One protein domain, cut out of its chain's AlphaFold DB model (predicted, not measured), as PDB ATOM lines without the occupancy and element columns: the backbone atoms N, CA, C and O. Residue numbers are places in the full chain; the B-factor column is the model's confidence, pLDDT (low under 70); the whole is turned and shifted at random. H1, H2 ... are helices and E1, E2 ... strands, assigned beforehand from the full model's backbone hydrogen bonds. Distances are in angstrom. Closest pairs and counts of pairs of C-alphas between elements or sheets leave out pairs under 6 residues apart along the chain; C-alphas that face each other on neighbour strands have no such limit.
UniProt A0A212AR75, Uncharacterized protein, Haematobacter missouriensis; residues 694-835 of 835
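This is residues 694 to 835 of the 835 residues of an uncharacterized protein of Haematobacter missouriensis (UniProt A0A212AR75). Little of this domain is regular structure; its core is a sandwich, two antiparallel sheets face to face, E1-E2-E5-E4 and E3-E6-E7, strands crossed at 47 degrees. Residues 784 to 789 stick out. Of 142 printed residues, 49 lie in named elements, E1 E2 E3 H1 E4 E5 E6 H2 E7, class mixed. The whole is compact, radius of gyration of the C-alphas 14.9 A, and spans 46 by 39 by 29 A.

Start at the hairpin of E1, residues 694 to 699, and E2, residues 705 to 710: N 695 and O 708 are 2.9 A apart. E4, residues 746 to 751, and E5, residues 758 to 763, form another, N 749 and O 760 3.0 A apart. E3, residues 728 to 731, is antiparallel to E6, residues 773 to 776, N 729 and O 775 2.9 A apart. H1, residues 741 to 744, only grazes the first sheet; H2, residues 788 to 796, is on neither.

Find C-alpha 694 at (300.116, 211.689, 183.103), where E1 begins; E7, residues 828 to 831, ends at C-alpha 831 at (301.283, 208.881, 171.137).

The printed part has no cut; links E2 to E3, E6 to H2 and H2 to E7 are long. Ten residues, among them 784 to 788, have pLDDT under 70.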
ATOM      1  N   TYR A 694     300.848 211.362 184.321       95.50
ATOM      2  CA  TYR A 694     300.116 211.689 183.103       95.50
ATOM      3  C   TYR A 694     299.619 210.420 182.399       95.50
ATOM      4  O   TYR A 694     300.313 209.400 182.381       95.50
ATOM      5  N   ALA A 695     298.426 210.478 181.804       95.06
ATOM      6  CA  ALA A 695     297.810 209.340 181.123       95.06
ATOM      7  C   ALA A 695     296.941 209.751 179.920       95.06
ATOM      8  O   ALA A 695     296.573 210.912 179.748       95.06
ATOM      9  N   HIS A 696     296.599 208.759 179.095       94.06
ATOM     10  CA  HIS A 696     295.596 208.836 178.020       94.06
ATOM     11  C   HIS A 696     295.703 210.067 177.091       94.06
ATOM     12  O   HIS A 696     294.717 210.808 176.935       94.06
ATOM     13  N   PRO A 697     296.869 210.310 176.458       95.19
ATOM     14  CA  PRO A 697     296.983 211.379 175.477       95.19
ATOM     15  C   PRO A 697     296.041 211.117 174.300       95.19
ATOM     16  O   PRO A 697     296.027 210.028 173.723       95.19
ATOM     17  N   ARG A 698     295.252 212.122 173.929       95.12
ATOM     18  CA  ARG A 698     294.300 212.023 172.815       95.12
ATOM     19  C   ARG A 698     294.071 213.358 172.130       95.12
ATOM     20  O   ARG A 698     294.225 214.397 172.763       95.12
ATOM     21  N   ILE A 699     293.676 213.340 170.865       95.25
ATOM     22  CA  ILE A 699     293.311 214.537 170.104       95.25
ATOM     23  C   ILE A 699     291.790 214.667 170.091       95.25
ATOM     24  O   ILE A 699     291.102 213.752 169.641       95.25
ATOM     25  N   ASP A 700     291.266 215.785 170.592       93.88
ATOM     26  CA  ASP A 700     289.828 216.051 170.611       93.88
ATOM     27  C   ASP A 700     289.288 216.558 169.263       93.88
ATOM     28  O   ASP A 700     290.029 216.825 168.317       93.88
ATOM     29  N   GLN A 701     287.966 216.725 169.178       87.94
ATOM     30  CA  GLN A 701     287.295 217.219 167.967       87.94
ATOM     31  C   GLN A 701     287.707 218.648 167.576       87.94
ATOM     32  O   GLN A 701     287.578 219.020 166.412       87.94
ATOM     33  N   ALA A 702     288.199 219.445 168.527       87.00
ATOM     34  CA  ALA A 702     288.735 220.779 168.273       87.00
ATOM     35  C   ALA A 702     290.210 220.740 167.827       87.00
ATOM     36  O   ALA A 702     290.811 221.790 167.600       87.00
ATOM     37  N   GLY A 703     290.800 219.548 167.689       89.31
ATOM     38  CA  GLY A 703     292.186 219.361 167.276       89.31
ATOM     39  C   GLY A 703     293.204 219.650 168.376       89.31
ATOM     40  O   GLY A 703     294.374 219.871 168.059       89.31
ATOM     41  N   ARG A 704     292.781 219.672 169.647       94.69
ATOM     42  CA  ARG A 704     293.635 219.883 170.826       94.69
ATOM     43  C   ARG A 704     294.133 218.550 171.352       94.69
ATOM     44  O   ARG A 704     293.388 217.575 171.373       94.69
ATOM     45  N   ILE A 705     295.365 218.525 171.845       97.00
ATOM     46  CA  ILE A 705     295.872 217.372 172.590       97.00
ATOM     47  C   ILE A 705     295.378 217.484 174.034       97.00
ATOM     48  O   ILE A 705     295.566 218.512 174.682       97.00
ATOM     49  N   LEU A 706     294.760 216.423 174.536       97.00
ATOM     50  CA  LEU A 706     294.295 216.264 175.905       97.00
ATOM     51  C   LEU A 706     295.142 215.196 176.593       97.00
ATOM     52  O   LEU A 706     295.266 214.095 176.063       97.00
ATOM     53  N   VAL A 707     295.678 215.500 177.772       97.44
ATOM     54  CA  VAL A 707     296.442 214.556 178.602       97.44
ATOM     55  C   VAL A 707     295.827 214.532 179.994       97.44
ATOM     56  O   VAL A 707     295.790 215.562 180.662       97.44
ATOM     57  N   ASP A 708     295.329 213.382 180.436       97.06
ATOM     58  CA  ASP A 708     294.739 213.245 181.767       97.06
ATOM     59  C   ASP A 708     295.832 213.322 182.846       97.06
ATOM     60  O   ASP A 708     296.952 212.841 182.656       97.06
ATOM     61  N   VAL A 709     295.496 213.912 183.993       96.81
ATOM     62  CA  VAL A 709     296.355 213.994 185.178       96.81
ATOM     63  C   VAL A 709     295.757 213.131 186.283       96.81
ATOM     64  O   VAL A 709     294.686 213.426 186.815       96.81
ATOM     65  N   ILE A 710     296.457 212.053 186.627       96.50
ATOM     66  CA  ILE A 710     295.984 211.044 187.571       96.50
ATOM     67  C   ILE A 710     296.526 211.345 188.970       96.50
ATOM     68  O   ILE A 710     297.717 211.190 189.242       96.50
ATOM     69  N   ALA A 711     295.628 211.752 189.868       94.62
ATOM     70  CA  ALA A 711     295.875 211.831 191.305       94.62
ATOM     71  C   ALA A 711     295.841 210.416 191.911       94.62
ATOM     72  O   ALA A 711     294.861 209.692 191.733       94.62
ATOM     73  N   VAL A 712     296.901 210.004 192.610       92.75
ATOM     74  CA  VAL A 712     297.058 208.613 193.085       92.75
ATOM     75  C   VAL A 712     296.644 208.407 194.540       92.75
ATOM     76  O   VAL A 712     296.497 207.267 194.973       92.75
ATOM     77  N   ASN A 713     296.411 209.491 195.279       90.56
ATOM     78  CA  ASN A 713     295.921 209.509 196.658       90.56
ATOM     79  C   ASN A 713     294.538 210.175 196.786       90.56
ATOM     80  O   ASN A 713     294.077 210.419 197.899       90.56
ATOM     81  N   GLY A 714     293.884 210.506 195.666       87.38
ATOM     82  CA  GLY A 714     292.609 211.231 195.661       87.38
ATOM     83  C   GLY A 714     292.732 212.707 196.056       87.38
ATOM     84  O   GLY A 714     291.731 213.331 196.406       87.38
ATOM     85  N   GLY A 715     293.946 213.267 196.022       91.19
ATOM     86  CA  GLY A 715     294.184 214.688 196.241       91.19
ATOM     87  C   GLY A 715     293.684 215.560 195.086       91.19
ATOM     88  O   GLY A 715     293.360 215.087 193.997       91.19
ATOM     89  N   THR A 716     293.642 216.873 195.312       93.62
ATOM     90  CA  THR A 716     293.327 217.847 194.262       93.62
ATOM     91  C   THR A 716     294.566 218.122 193.413       93.62
ATOM     92  O   THR A 716     295.641 218.402 193.946       93.62
ATOM     93  N   VAL A 717     294.407 218.078 192.089       95.06
ATOM     94  CA  VAL A 717     295.452 218.484 191.140       95.06
ATOM     95  C   VAL A 717     295.437 220.003 190.989       95.06
ATOM     96  O   VAL A 717     294.389 220.587 190.707       95.06
ATOM     97  N   HIS A 718     296.592 220.642 191.143       91.56
ATOM     98  CA  HIS A 718     296.741 222.084 190.977       91.56
ATOM     99  C   HIS A 718     298.095 222.459 190.361       91.56
ATOM    100  O   HIS A 718     299.030 221.662 190.349       91.56
ATOM    101  N   ALA A 719     298.185 223.690 189.857       88.56
ATOM    102  CA  ALA A 719     299.422 224.334 189.420       88.56
ATOM    103  C   ALA A 719     299.441 225.783 189.932       88.56
ATOM    104  O   ALA A 719     298.376 226.408 189.960       88.56
ATOM    105  N   PRO A 720     300.609 226.350 190.288       85.56
ATOM    106  CA  PRO A 720     300.729 227.777 190.597       85.56
ATOM    107  C   PRO A 720     300.312 228.687 189.429       85.56
ATOM    108  O   PRO A 720     299.686 229.721 189.648       85.56
ATOM    109  N   GLN A 721     300.624 228.295 188.189       87.44
ATOM    110  CA  GLN A 721     300.240 228.987 186.952       87.44
ATOM    111  C   GLN A 721     299.489 228.027 186.013       87.44
ATOM    112  O   GLN A 721     300.056 227.532 185.034       87.44
ATOM    113  N   PRO A 722     298.193 227.747 186.268       90.88
ATOM    114  CA  PRO A 722     297.440 226.737 185.521       90.88
ATOM    115  C   PRO A 722     297.203 227.108 184.049       90.88
ATOM    116  O   PRO A 722     296.850 226.244 183.258       90.88
ATOM    117  N   LEU A 723     297.402 228.370 183.659       91.56
ATOM    118  CA  LEU A 723     297.203 228.851 182.286       91.56
ATOM    119  C   LEU A 723     298.499 228.911 181.458       91.56
ATOM    120  O   LEU A 723     298.456 229.322 180.301       91.56
ATOM    121  N   ALA A 724     299.645 228.547 182.036       85.31
ATOM    122  CA  ALA A 724     300.950 228.690 181.395       85.31
ATOM    123  C   ALA A 724     301.881 227.523 181.756       85.31
ATOM    124  O   ALA A 724     302.962 227.716 182.315       85.31
ATOM    125  N   LEU A 725     301.463 226.293 181.449       89.50
ATOM    126  CA  LEU A 725     302.278 225.111 181.725       89.50
ATOM    127  C   LEU A 725     303.462 225.039 180.740       89.50
ATOM    128  O   LEU A 725     303.278 225.020 179.524       89.50
ATOM    129  N   ARG A 726     304.684 224.955 181.268       85.06
ATOM    130  CA  ARG A 726     305.961 224.863 180.521       85.06
ATOM    131  C   ARG A 726     306.591 223.489 180.650       85.06
ATOM    132  O   ARG A 726     306.187 222.818 181.578       85.06
ATOM    133  N   SER A 727     307.555 223.102 179.809       82.94
ATOM    134  CA  SER A 727     308.163 221.753 179.686       82.94
ATOM    135  C   SER A 727     307.348 220.681 178.939       82.94
ATOM    136  O   SER A 727     307.562 219.483 179.125       82.94
ATOM    137  N   TRP A 728     306.406 221.087 178.081       89.25
ATOM    138  CA  TRP A 728     305.696 220.179 177.167       89.25
ATOM    139  C   TRP A 728     306.355 220.163 175.791       89.25
ATOM    140  O   TRP A 728     306.588 221.226 175.205       89.25
ATOM    141  N   TYR A 729     306.576 218.967 175.251       90.50
ATOM    142  CA  TYR A 729     307.207 218.740 173.958       90.50
ATOM    143  C   TYR A 729     306.321 217.875 173.066       90.50
ATOM    144  O   TYR A 729     305.595 217.003 173.540       90.50
ATOM    145  N   VAL A 730     306.406 218.100 171.760       92.75
ATOM    146  CA  VAL A 730     305.653 217.357 170.748       92.75
ATOM    147  C   VAL A 730     306.568 216.907 169.616       92.75
ATOM    148  O   VAL A 730     307.543 217.587 169.288       92.75
ATOM    149  N   ARG A 731     306.244 215.768 169.011       94.69
ATOM    150  CA  ARG A 731     306.856 215.280 167.772       94.69
ATOM    151  C   ARG A 731     305.744 214.873 166.815       94.69
ATOM    152  O   ARG A 731     305.038 213.898 167.077       94.69
ATOM    153  N   GLU A 732     305.562 215.633 165.741       93.81
ATOM    154  CA  GLU A 732     304.591 215.307 164.696       93.81
ATOM    155  C   GLU A 732     305.112 214.147 163.822       93.81
ATOM    156  O   GLU A 732     306.324 213.905 163.764       93.81
ATOM    157  N   PRO A 733     304.228 213.400 163.136       92.31
ATOM    158  CA  PRO A 733     304.658 212.389 162.177       92.31
ATOM    159  C   PRO A 733     305.629 212.974 161.138       92.31
ATOM    160  O   PRO A 733     305.302 213.923 160.430       92.31
ATOM    161  N   GLY A 734     306.832 212.400 161.047       89.50
ATOM    162  CA  GLY A 734     307.893 212.860 160.142       89.50
ATOM    163  C   GLY A 734     308.871 213.879 160.740       89.50
ATOM    164  O   GLY A 734     309.908 214.131 160.127       89.50
ATOM    165  N   ASP A 735     308.610 214.414 161.937       91.75
ATOM    166  CA  ASP A 735     309.583 215.251 162.642       91.75
ATOM    167  C   ASP A 735     310.797 214.415 163.104       91.75
ATOM    168  O   ASP A 735     310.628 213.321 163.657       91.75
ATOM    169  N   PRO A 736     312.031 214.938 162.975       88.06
ATOM    170  CA  PRO A 736     313.237 214.219 163.388       88.06
ATOM    171  C   PRO A 736     313.439 214.186 164.913       88.06
ATOM    172  O   PRO A 736     314.175 213.336 165.409       88.06
ATOM    173  N   ALA A 737     312.817 215.100 165.665       87.00
ATOM    174  CA  ALA A 737     313.009 215.244 167.107       87.00
ATOM    175  C   ALA A 737     311.802 215.908 167.789       87.00
ATOM    176  O   ALA A 737     310.989 216.568 167.143       87.00
ATOM    177  N   PHE A 738     311.710 215.752 169.112       88.56
ATOM    178  CA  PHE A 738     310.756 216.492 169.935       88.56
ATOM    179  C   PHE A 738     311.077 217.992 169.935       88.56
ATOM    180  O   PHE A 738     312.234 218.395 170.023       88.56
ATOM    181  N   THR A 739     310.040 218.824 169.862       88.25
ATOM    182  CA  THR A 739     310.130 220.290 169.906       88.25
ATOM    183  C   THR A 739     309.243 220.823 171.026       88.25
ATOM    184  O   THR A 739     308.148 220.306 171.241       88.25
ATOM    185  N   ALA A 740     309.690 221.859 171.741       87.19
ATOM    186  CA  ALA A 740     308.875 222.501 172.770       87.19
ATOM    187  C   ALA A 740     307.570 223.057 172.172       87.19
ATOM    188  O   ALA A 740     307.565 223.630 171.082       87.19
ATOM    189  N   THR A 741     306.466 222.921 172.904       89.25
ATOM    190  CA  THR A 741     305.137 223.422 172.498       89.25
ATOM    191  C   THR A 741     305.136 224.922 172.196       89.25
ATOM    192  O   THR A 741     304.551 225.341 171.199       89.25
ATOM    193  N   SER A 742     305.881 225.720 172.964       85.19
ATOM    194  CA  SER A 742     306.053 227.158 172.721       85.19
ATOM    195  C   SER A 742     306.679 227.466 171.355       85.19
ATOM    196  O   SER A 742     306.233 228.377 170.666       85.19
ATOM    197  N   ALA A 743     307.649 226.664 170.905       87.94
ATOM    198  CA  ALA A 743     308.268 226.806 169.583       87.94
ATOM    199  C   ALA A 743     307.348 226.359 168.428       87.94
ATOM    200  O   ALA A 743     307.646 226.613 167.261       87.94
ATOM    201  N   ARG A 744     306.219 225.711 168.740       88.94
ATOM    202  CA  ARG A 744     305.153 225.352 167.792       88.94
ATOM    203  C   ARG A 744     303.954 226.309 167.861       88.94
ATOM    204  O   ARG A 744     302.913 225.987 167.288       88.94
ATOM    205  N   ASN A 745     304.101 227.469 168.517       91.56
ATOM    206  CA  ASN A 745     303.021 228.428 168.786       91.56
ATOM    207  C   ASN A 745     301.810 227.731 169.420       91.56
ATOM    208  O   ASN A 745     300.694 227.775 168.899       91.56
ATOM    209  N   ALA A 746     302.069 226.981 170.491       92.81
ATOM    210  CA  ALA A 746     301.049 226.290 171.256       92.81
ATOM    211  C   ALA A 746     301.147 226.633 172.742       92.81
ATOM    212  O   ALA A 746     302.229 226.881 173.277       92.81
ATOM    213  N   THR A 747     299.999 226.599 173.409       92.88
ATOM    214  CA  THR A 747     299.844 226.822 174.845       92.88
ATOM    215  C   THR A 747     299.351 225.549 175.518       92.88
ATOM    216  O   THR A 747     298.550 224.810 174.947       92.88
ATOM    217  N   ALA A 748     299.840 225.281 176.727       94.00
ATOM    218  CA  ALA A 748     299.390 224.171 177.556       94.00
ATOM    219  C   ALA A 748     298.733 224.721 178.827       94.00
ATOM    220  O   ALA A 748     299.343 225.510 179.552       94.00
ATOM    221  N   VAL A 749     297.495 224.301 179.093       96.06
ATOM    222  CA  VAL A 749     296.696 224.767 180.237       96.06
ATOM    223  C   VAL A 749     296.143 223.596 181.040       96.06
ATOM    224  O   VAL A 749     295.777 222.570 180.471       96.06
ATOM    225  N   LEU A 750     296.058 223.739 182.361       96.69
ATOM    226  CA  LEU A 750     295.395 222.786 183.245       96.69
ATOM    227  C   LEU A 750     293.898 223.099 183.316       96.69
ATOM    228  O   LEU A 750     293.495 224.160 183.790       96.69
ATOM    229  N   ASN A 751     293.070 222.134 182.929       96.25
ATOM    230  CA  ASN A 751     291.630 222.166 183.124       96.25
ATOM    231  C   ASN A 751     291.232 221.255 184.298       96.25
ATOM    232  O   ASN A 751     291.220 220.029 184.176       96.25
ATOM    233  N   THR A 752     290.877 221.863 185.431       94.38
ATOM    234  CA  THR A 752     290.409 221.170 186.646       94.38
ATOM    235  C   THR A 752     288.887 221.039 186.733       94.38
ATOM    236  O   THR A 752     288.375 220.473 187.694       94.38
ATOM    237  N   THR A 753     288.139 221.544 185.745       94.56
ATOM    238  CA  THR A 753     286.663 221.459 185.719       94.56
ATOM    239  C   THR A 753     286.146 220.101 185.239       94.56
ATOM    240  O   THR A 753     284.946 219.834 185.278       94.56
ATOM    241  N   VAL A 754     287.054 219.240 184.783       93.38
ATOM    242  CA  VAL A 754     286.788 217.890 184.285       93.38
ATOM    243  C   VAL A 754     287.408 216.850 185.219       93.38
ATOM    244  O   VAL A 754     288.331 217.157 185.971       93.38
ATOM    245  N   SER A 755     286.891 215.620 185.177       91.50
ATOM    246  CA  SER A 755     287.376 214.504 185.993       91.50
ATOM    247  C   SER A 755     287.744 213.306 185.103       91.50
ATOM    248  O   SER A 755     286.848 212.792 184.427       91.50
ATOM    249  N   PRO A 756     289.009 212.837 185.110       93.62
ATOM    250  CA  PRO A 756     290.149 213.435 185.819       93.62
ATOM    251  C   PRO A 756     290.495 214.842 185.280       93.62
ATOM    252  O   PRO A 756     290.163 215.138 184.127       93.62
ATOM    253  N   PRO A 757     291.153 215.710 186.081       96.94
ATOM    254  CA  PRO A 757     291.759 216.941 185.575       96.94
ATOM    255  C   PRO A 757     292.675 216.632 184.393       96.94
ATOM    256  O   PRO A 757     293.278 215.561 184.343       96.94
ATOM    257  N   ARG A 758     292.804 217.553 183.438       96.69
ATOM    258  CA  ARG A 758     293.608 217.298 182.233       96.69
ATOM    259  C   ARG A 758     294.367 218.523 181.760       96.69
ATOM    260  O   ARG A 758     293.914 219.650 181.944       96.69
ATOM    261  N   VAL A 759     295.493 218.289 181.103       97.19
ATOM    262  CA  VAL A 759     296.237 219.302 180.361       97.19
ATOM    263  C   VAL A 759     295.701 219.380 178.938       97.19
ATOM    264  O   VAL A 759     295.564 218.359 178.266       97.19
ATOM    265  N   GLU A 760     295.398 220.591 178.482       97.00
ATOM    266  CA  GLU A 760     294.932 220.878 177.127       97.00
ATOM    267  C   GLU A 760     296.027 221.653 176.381       97.00
ATOM    268  O   GLU A 760     296.352 222.783 176.750       97.00
ATOM    269  N   ILE A 761     296.615 221.044 175.346       96.56
ATOM    270  CA  ILE A 761     297.660 221.648 174.510       96.56
ATOM    271  C   ILE A 761     297.038 222.112 173.192       96.56
ATOM    272  O   ILE A 761     296.640 221.303 172.345       96.56
ATOM    273  N   THR A 762     296.980 223.428 173.007       95.38
ATOM    274  CA  THR A 762     296.263 224.091 171.911       95.38
ATOM    275  C   THR A 762     297.228 224.912 171.068       95.38
ATOM    276  O   THR A 762     297.987 225.704 171.615       95.38
ATOM    277  N   ARG A 763     297.204 224.738 169.740       92.44
ATOM    278  CA  ARG A 763     297.935 225.609 168.806       92.44
ATOM    279  C   ARG A 763     297.174 226.916 168.610       92.44
ATOM    280  O   ARG A 763     295.946 226.904 168.570       92.44
ATOM    281  N   ASP A 764     297.896 228.005 168.375       90.06
ATOM    282  CA  ASP A 764     297.300 229.301 168.024       90.06
ATOM    283  C   ASP A 764     296.537 229.235 166.689       90.06
ATOM    284  O   ASP A 764     295.568 229.961 166.467       90.06
ATOM    285  N   SER A 765     296.962 228.339 165.790       85.19
ATOM    286  CA  SER A 765     296.294 228.063 164.517       85.19
ATOM    287  C   SER A 765     296.471 226.604 164.083       85.19
ATOM    288  O   SER A 765     297.592 226.086 164.117       85.19
ATOM    289  N   GLY A 766     295.397 225.986 163.582       86.06
ATOM    290  CA  GLY A 766     295.392 224.612 163.063       86.06
ATOM    291  C   GLY A 766     295.172 223.536 164.134       86.06
ATOM    292  O   GLY A 766     295.050 223.837 165.318       86.06
ATOM    293  N   SER A 767     295.109 222.275 163.704       89.88
ATOM    294  CA  SER A 767     294.941 221.098 164.567       89.88
ATOM    295  C   SER A 767     296.225 220.273 164.643       89.88
ATOM    296  O   SER A 767     297.031 220.281 163.709       89.88
ATOM    297  N   TRP A 768     296.404 219.516 165.724       93.69
ATOM    298  CA  TRP A 768     297.447 218.491 165.776       93.69
ATOM    299  C   TRP A 768     297.105 217.315 164.843       93.69
ATOM    300  O   TRP A 768     295.946 216.891 164.812       93.69
ATOM    301  N   PRO A 769     298.066 216.786 164.063       91.38
ATOM    302  CA  PRO A 769     297.832 215.592 163.258       91.38
ATOM    303  C   PRO A 769     297.712 214.333 164.142       91.38
ATOM    304  O   PRO A 769     298.403 214.225 165.155       91.38
ATOM    305  N   PRO A 770     296.882 213.341 163.765       88.38
ATOM    306  CA  PRO A 770     296.898 212.027 164.405       88.38
ATOM    307  C   PRO A 770     298.301 211.410 164.396       88.38
ATOM    308  O   PRO A 770     299.024 211.525 163.404       88.38
ATOM    309  N   GLY A 771     298.688 210.759 165.495       88.00
ATOM    310  CA  GLY A 771     300.027 210.183 165.654       88.00
ATOM    311  C   GLY A 771     301.087 211.164 166.170       88.00
ATOM    312  O   GLY A 771     302.261 210.805 166.265       88.00
ATOM    313  N   THR A 772     300.713 212.401 166.530       94.75
ATOM    314  CA  THR A 772     301.606 213.291 167.287       94.75
ATOM    315  C   THR A 772     301.965 212.646 168.624       94.75
ATOM    316  O   THR A 772     301.091 212.337 169.431       94.75
ATOM    317  N   ARG A 773     303.263 212.493 168.898       95.31
ATOM    318  CA  ARG A 773     303.749 212.081 170.220       95.31
ATOM    319  C   ARG A 773     303.927 213.281 171.122       95.31
ATOM    320  O   ARG A 773     304.396 214.331 170.682       95.31
ATOM    321  N   VAL A 774     303.583 213.101 172.387       93.88
ATOM    322  CA  VAL A 774     303.676 214.108 173.438       93.88
ATOM    323  C   VAL A 774     304.663 213.609 174.469       93.88
ATOM    324  O   VAL A 774     304.563 212.470 174.919       93.88
ATOM    325  N   MET A 775     305.594 214.475 174.848       90.62
ATOM    326  CA  MET A 775     306.560 214.203 175.896       90.62
ATOM    327  C   MET A 775     306.518 215.297 176.960       90.62
ATOM    328  O   MET A 775     306.387 216.486 176.653       90.62
ATOM    329  N   ARG A 776     306.666 214.886 178.217       86.44
ATOM    330  CA  ARG A 776     306.781 215.777 179.370       86.44
ATOM    331  C   ARG A 776     308.073 215.499 180.132       86.44
ATOM    332  O   ARG A 776     308.318 214.361 180.523       86.44
ATOM    333  N   GLN A 777     308.868 216.546 180.351       72.94
ATOM    334  CA  GLN A 777     310.118 216.491 181.119       72.94
ATOM    335  C   GLN A 777     310.127 217.593 182.184       72.94
ATOM    336  O   GLN A 777     310.593 218.705 181.944       72.94
ATOM    337  N   ASP A 778     309.588 217.299 183.367       65.06
ATOM    338  CA  ASP A 778     309.421 218.282 184.452       65.06
ATOM    339  C   ASP A 778     310.741 218.827 185.031       65.06
ATOM    340  O   ASP A 778     310.732 219.821 185.750       65.06
ATOM    341  N   ASP A 779     311.881 218.201 184.735       60.94
ATOM    342  CA  ASP A 779     313.155 218.421 185.424       60.94
ATOM    343  C   ASP A 779     314.283 218.978 184.544       60.94
ATOM    344  O   ASP A 779     315.359 219.257 185.081       60.94
ATOM    345  N   SER A 780     314.053 219.161 183.235       59.91
ATOM    346  CA  SER A 780     315.134 219.310 182.243       59.91
ATOM    347  C   SER A 780     314.936 220.426 181.206       59.91
ATOM    348  O   SER A 780     315.746 220.536 180.285       59.91
ATOM    349  N   GLU A 781     313.920 221.298 181.336       73.00
ATOM    350  CA  GLU A 781     313.789 222.431 180.402       73.00
ATOM    351  C   GLU A 781     315.057 223.309 180.466       73.00
ATOM    352  O   GLU A 781     315.458 223.809 181.530       73.00
ATOM    353  N   LYS A 782     315.724 223.430 179.309       66.62
ATOM    354  CA  LYS A 782     316.961 224.192 179.128       66.62
ATOM    355  C   LYS A 782     316.649 225.686 179.128       66.62
ATOM    356  O   LYS A 782     315.775 226.143 178.397       66.62
ATOM    357  N   ARG A 783     317.437 226.447 179.882       70.12
ATOM    358  CA  ARG A 783     317.427 227.915 179.904       70.12
ATOM    359  C   ARG A 783     318.842 228.464 179.791       70.12
ATOM    360  O   ARG A 783     319.813 227.725 179.965       70.12
ATOM    361  N   GLU A 784     318.946 229.762 179.542       69.25
ATOM    362  CA  GLU A 784     320.221 230.461 179.631       69.25
ATOM    363  C   GLU A 784     320.705 230.549 181.089       69.25
ATOM    364  O   GLU A 784     319.936 230.680 182.050       69.25
ATOM    365  N   THR A 785     322.021 230.455 181.243       64.44
ATOM    366  CA  THR A 785     322.742 230.636 182.507       64.44
ATOM    367  C   THR A 785     322.413 232.019 183.084       64.44
ATOM    368  O   THR A 785     322.584 233.024 182.398       64.44
ATOM    369  N   GLY A 786     321.934 232.091 184.330       59.84
ATOM    370  CA  GLY A 786     321.526 233.357 184.959       59.84
ATOM    371  C   GLY A 786     320.088 233.818 184.688       59.84
ATOM    372  O   GLY A 786     319.665 234.824 185.257       59.84
ATOM    373  N   ASP A 787     319.314 233.103 183.867       69.50
ATOM    374  CA  ASP A 787     317.911 233.451 183.602       69.50
ATOM    375  C   ASP A 787     316.974 232.930 184.707       69.50
ATOM    376  O   ASP A 787     316.343 231.875 184.592       69.50
ATOM    377  N   GLY A 788     316.916 233.674 185.815       69.75
ATOM    378  CA  GLY A 788     316.037 233.361 186.943       69.75
ATOM    379  C   GLY A 788     314.547 233.428 186.596       69.75
ATOM    380  O   GLY A 788     313.779 232.620 187.103       69.75
ATOM    381  N   ALA A 789     314.135 234.322 185.689       74.25
ATOM    382  CA  ALA A 789     312.730 234.467 185.307       74.25
ATOM    383  C   ALA A 789     312.228 233.261 184.498       74.25
ATOM    384  O   ALA A 789     311.101 232.805 184.694       74.25
ATOM    385  N   ALA A 790     313.065 232.709 183.612       75.25
ATOM    386  CA  ALA A 790     312.747 231.463 182.923       75.25
ATOM    387  C   ALA A 790     312.638 230.282 183.895       75.25
ATOM    388  O   ALA A 790     311.734 229.461 183.743       75.25
ATOM    389  N   GLU A 791     313.515 230.216 184.899       75.38
ATOM    390  CA  GLU A 791     313.462 229.187 185.941       75.38
ATOM    391  C   GLU A 791     312.173 229.287 186.768       75.38
ATOM    392  O   GLU A 791     311.472 228.290 186.934       75.38
ATOM    393  N   ASP A 792     311.806 230.490 187.212       75.00
ATOM    394  CA  ASP A 792     310.571 230.723 187.967       75.00
ATOM    395  C   ASP A 792     309.334 230.334 187.145       75.00
ATOM    396  O   ASP A 792     308.415 229.683 187.648       75.00
ATOM    397  N   ALA A 793     309.333 230.656 185.847       76.88
ATOM    398  CA  ALA A 793     308.262 230.280 184.935       76.88
ATOM    399  C   ALA A 793     308.130 228.752 184.778       76.88
ATOM    400  O   ALA A 793     307.006 228.250 184.779       76.88
ATOM    401  N   ILE A 794     309.243 228.008 184.685       77.56
ATOM    402  CA  ILE A 794     309.235 226.533 184.620       77.56
ATOM    403  C   ILE A 794     308.580 225.951 185.879       77.56
ATOM    404  O   ILE A 794     307.641 225.161 185.777       77.56
ATOM    405  N   HIS A 795     309.005 226.398 187.064       75.88
ATOM    406  CA  HIS A 795     308.499 225.870 188.339       75.88
ATOM    407  C   HIS A 795     307.053 226.257 188.623       75.88
ATOM    408  O   HIS A 795     306.287 225.464 189.175       75.88
ATOM    409  N   SER A 796     306.659 227.465 188.225       77.44
ATOM    410  CA  SER A 796     305.278 227.925 188.357       77.44
ATOM    411  C   SER A 796     304.301 227.119 187.488       77.44
ATOM    412  O   SER A 796     303.128 227.001 187.838       77.44
ATOM    413  N   GLY A 797     304.788 226.520 186.395       79.81
ATOM    414  CA  GLY A 797     304.030 225.622 185.524       79.81
ATOM    415  C   GLY A 797     304.030 224.154 185.966       79.81
ATOM    416  O   GLY A 797     303.493 223.317 185.241       79.81
ATOM    417  N   GLY A 798     304.638 223.825 187.114       85.88
ATOM    418  CA  GLY A 798     304.611 222.480 187.690       85.88
ATOM    419  C   GLY A 798     303.218 222.087 188.184       85.88
ATOM    420  O   GLY A 798     302.459 222.925 188.676       85.88
ATOM    421  N   LEU A 799     302.889 220.803 188.059       90.00
ATOM    422  CA  LEU A 799     301.623 220.223 188.505       90.00
ATOM    423  C   LEU A 799     301.829 219.409 189.778       90.00
ATOM    424  O   LEU A 799     302.830 218.707 189.905       90.00
ATOM    425  N   TYR A 800     300.866 219.468 190.694       91.06
ATOM    426  CA  TYR A 800     300.951 218.792 191.986       91.06
ATOM    427  C   TYR A 800     299.619 218.175 192.400       91.06
ATOM    428  O   TYR A 800     298.560 218.773 192.210       91.06
ATOM    429  N   GLU A 801     299.682 217.010 193.039       93.94
ATOM    430  CA  GLU A 801     298.585 216.427 193.807       93.94
ATOM    431  C   GLU A 801     298.727 216.823 195.281       93.94
ATOM    432  O   GLU A 801     299.719 216.473 195.921       93.94
ATOM    433  N   THR A 802     297.731 217.500 195.856       91.56
ATOM    434  CA  THR A 802     297.738 217.843 197.289       91.56
ATOM    435  C   THR A 802     297.813 216.597 198.174       91.56
ATOM    436  O   THR A 802     297.048 215.653 197.971       91.56
ATOM    437  N   TRP A 803     298.619 216.642 199.236       89.62
ATOM    438  CA  TRP A 803     298.701 215.572 200.231       89.62
ATOM    439  C   TRP A 803     298.593 216.137 201.650       89.62
ATOM    440  O   TRP A 803     299.357 217.017 202.034       89.62
ATOM    441  N   ALA A 804     297.643 215.637 202.445       84.19
ATOM    442  CA  ALA A 804     297.306 216.215 203.752       84.19
ATOM    443  C   ALA A 804     298.446 216.144 204.787       84.19
ATOM    444  O   ALA A 804     298.509 216.965 205.703       84.19
ATOM    445  N   SER A 805     299.354 215.175 204.638       83.75
ATOM    446  CA  SER A 805     300.504 214.988 205.532       83.75
ATOM    447  C   SER A 805     301.761 215.731 205.066       83.75
ATOM    448  O   SER A 805     302.833 215.533 205.643       83.75
ATOM    449  N   ASP A 806     301.643 216.592 204.054       82.88
ATOM    450  CA  ASP A 806     302.709 217.482 203.616       82.88
ATOM    451  C   ASP A 806     302.839 218.695 204.575       82.88
ATOM    452  O   ASP A 806     301.927 219.521 204.651       82.88
ATOM    453  N   PRO A 807     303.958 218.854 205.314       73.25
ATOM    454  CA  PRO A 807     304.193 220.009 206.177       73.25
ATOM    455  C   PRO A 807     304.401 221.340 205.434       73.25
ATOM    456  O   PRO A 807     304.224 222.380 206.063       73.25
ATOM    457  N   SER A 808     304.796 221.333 204.159       72.25
ATOM    458  CA  SER A 808     304.989 222.534 203.330       72.25
ATOM    459  C   SER A 808     303.798 222.843 202.416       72.25
ATOM    460  O   SER A 808     303.685 223.963 201.925       72.25
ATOM    461  N   GLY A 809     302.882 221.885 202.246       74.94
ATOM    462  CA  GLY A 809     301.598 222.067 201.568       74.94
ATOM    463  C   GLY A 809     301.655 222.076 200.036       74.94
ATOM    464  O   GLY A 809     300.667 222.465 199.417       74.94
ATOM    465  N   PHE A 810     302.762 221.653 199.417       71.94
ATOM    466  CA  PHE A 810     302.895 221.594 197.953       71.94
ATOM    467  C   PHE A 810     302.294 220.317 197.348       71.94
ATOM    468  O   PHE A 810     301.832 220.323 196.214       71.94
ATOM    469  N   GLY A 811     302.266 219.227 198.105       86.69
ATOM    470  CA  GLY A 811     301.871 217.909 197.647       86.69
ATOM    471  C   GLY A 811     302.966 217.169 196.874       86.69
ATOM    472  O   GLY A 811     304.158 217.495 196.934       86.69
ATOM    473  N   PHE A 812     302.555 216.131 196.146       90.50
ATOM    474  CA  PHE A 812     303.443 215.353 195.285       90.50
ATOM    475  C   PHE A 812     303.460 215.922 193.866       90.50
ATOM    476  O   PHE A 812     302.390 216.193 193.319       90.50
ATOM    477  N   PRO A 813     304.640 216.090 193.247       89.62
ATOM    478  CA  PRO A 813     304.724 216.581 191.882       89.62
ATOM    479  C   PRO A 813     304.175 215.523 190.919       89.62
ATOM    480  O   PRO A 813     304.538 214.347 190.998       89.62
ATOM    481  N   VAL A 814     303.315 215.950 189.999       91.00
ATOM    482  CA  VAL A 814     302.826 215.116 188.903       91.00
ATOM    483  C   VAL A 814     303.946 214.988 187.889       91.00
ATOM    484  O   VAL A 814     304.321 215.965 187.244       91.00
ATOM    485  N   THR A 815     304.485 213.781 187.761       87.94
ATOM    486  CA  THR A 815     305.621 213.509 186.881       87.94
ATOM    487  C   THR A 815     305.454 212.159 186.211       87.94
ATOM    488  O   THR A 815     304.912 211.217 186.796       87.94
ATOM    489  N   GLY A 816     305.967 212.048 184.989       88.38
ATOM    490  CA  GLY A 816     306.069 210.753 184.336       88.38
ATOM    491  C   GLY A 816     304.742 210.130 183.895       88.38
ATOM    492  O   GLY A 816     303.691 210.773 183.910       88.38
ATOM    493  N   GLY A 817     304.802 208.873 183.463       91.19
ATOM    494  CA  GLY A 817     303.652 208.098 182.989       91.19
ATOM    495  C   GLY A 817     303.658 206.682 183.551       91.19
ATOM    496  O   GLY A 817     304.485 206.357 184.399       91.19
ATOM    497  N   LEU A 818     302.742 205.843 183.076       91.38
ATOM    498  CA  LEU A 818     302.845 204.393 183.236       91.38
ATOM    499  C   LEU A 818     303.316 203.785 181.913       91.38
ATOM    500  O   LEU A 818     302.890 204.230 180.846       91.38
ATOM    501  N   ASP A 819     304.185 202.782 181.983       86.31
ATOM    502  CA  ASP A 819     304.536 201.949 180.837       86.31
ATOM    503  C   ASP A 819     303.432 200.923 180.516       86.31
ATOM    504  O   ASP A 819     302.392 200.852 181.177       86.31
ATOM    505  N   GLU A 820     303.654 200.106 179.482       85.31
ATOM    506  CA  GLU A 820     302.705 199.072 179.042       85.31
ATOM    507  C   GLU A 820     302.407 198.015 180.122       85.31
ATOM    508  O   GLU A 820     301.354 197.377 180.086       85.31
ATOM    509  N   ALA A 821     303.300 197.840 181.101       85.44
ATOM    510  CA  ALA A 821     303.118 196.936 182.233       85.44
ATOM    511  C   ALA A 821     302.405 197.605 183.426       85.44
ATOM    512  O   ALA A 821     302.212 196.971 184.465       85.44
ATOM    513  N   GLY A 822     301.998 198.873 183.295       86.56
ATOM    514  CA  GLY A 822     301.364 199.647 184.362       86.56
ATOM    515  C   GLY A 822     302.350 200.128 185.429       86.56
ATOM    516  O   GLY A 822     301.935 200.501 186.528       86.56
ATOM    517  N   ILE A 823     303.649 200.110 185.135       86.12
ATOM    518  CA  ILE A 823     304.701 200.541 186.048       86.12
ATOM    519  C   ILE A 823     305.010 202.008 185.760       86.12
ATOM    520  O   ILE A 823     305.149 202.414 184.612       86.12
ATOM    521  N   TRP A 824     305.138 202.823 186.810       90.00
ATOM    522  CA  TRP A 824     305.482 204.239 186.657       90.00
ATOM    523  C   TRP A 824     306.788 204.430 185.865       90.00
ATOM    524  O   TRP A 824     307.640 203.558 185.840       90.00
ATOM    525  N   THR A 825     307.032 205.567 185.249       85.81
ATOM    526  CA  THR A 825     308.329 205.937 184.664       85.81
ATOM    527  C   THR A 825     308.531 207.419 184.901       85.81
ATOM    528  O   THR A 825     307.566 208.168 184.955       85.81
ATOM    529  N   ASN A 826     309.771 207.884 185.031       81.06
ATOM    530  CA  ASN A 826     310.051 209.302 185.285       81.06
ATOM    531  C   ASN A 826     309.817 210.213 184.066       81.06
ATOM    532  O   ASN A 826     309.938 211.429 184.187       81.06
ATOM    533  N   ILE A 827     309.491 209.642 182.902       83.00
ATOM    534  CA  ILE A 827     309.211 210.365 181.659       83.00
ATOM    535  C   ILE A 827     307.860 209.908 181.128       83.00
ATOM    536  O   ILE A 827     307.626 208.713 180.958       83.00
ATOM    537  N   PHE A 828     306.994 210.868 180.820       89.88
ATOM    538  CA  PHE A 828     305.812 210.614 180.010       89.88
ATOM    539  C   PHE A 828     306.181 210.850 178.548       89.88
ATOM    540  O   PHE A 828     306.540 211.969 178.187       89.88
ATOM    541  N   ASP A 829     306.110 209.803 177.733       90.94
ATOM    542  CA  ASP A 829     306.238 209.844 176.274       90.94
ATOM    543  C   ASP A 829     305.206 208.881 175.694       90.94
ATOM    544  O   ASP A 829     305.315 207.666 175.862       90.94
ATOM    545  N   ALA A 830     304.186 209.433 175.045       92.50
ATOM    546  CA  ALA A 830     303.104 208.642 174.489       92.50
ATOM    547  C   ALA A 830     302.508 209.293 173.235       92.50
ATOM    548  O   ALA A 830     302.565 210.509 173.031       92.50
ATOM    549  N   GLU A 831     301.948 208.457 172.366       93.62
ATOM    550  CA  GLU A 831     301.283 208.881 171.137       93.62
ATOM    551  C   GLU A 831     299.854 209.348 171.423       93.62
ATOM    552  O   GLU A 831     299.083 208.632 172.057       93.62
ATOM    553  N   ALA A 832     299.492 210.540 170.946       91.00
ATOM    554  CA  ALA A 832     298.129 211.041 171.031       91.00
ATOM    555  C   ALA A 832     297.272 210.418 169.920       91.00
ATOM    556  O   ALA A 832     297.370 210.789 168.745       91.00
ATOM    557  N   ALA A 833     296.411 209.479 170.307       86.25
ATOM    558  CA  ALA A 833     295.429 208.884 169.408       86.25
ATOM    559  C   ALA A 833     294.250 209.843 169.164       86.25
ATOM    560  O   ALA A 833     293.943 210.692 170.000       86.25
ATOM    561  N   SER A 834     293.556 209.721 168.033       79.56
ATOM    562  CA  SER A 834     292.281 210.428 167.845       79.56
ATOM    563  C   SER A 834     291.245 209.906 168.847       79.56
ATOM    564  O   SER A 834     291.103 208.690 168.984       79.56
ATOM    565  N   ALA A 835     290.588 210.823 169.568       66.88
ATOM    566  CA  ALA A 835     289.605 210.506 170.607       66.88
ATOM    567  C   ALA A 835     288.303 209.909 170.058       66.88
ATOM    568  O   ALA A 835     287.877 210.320 168.951       66.88
TER     569      ALA A 835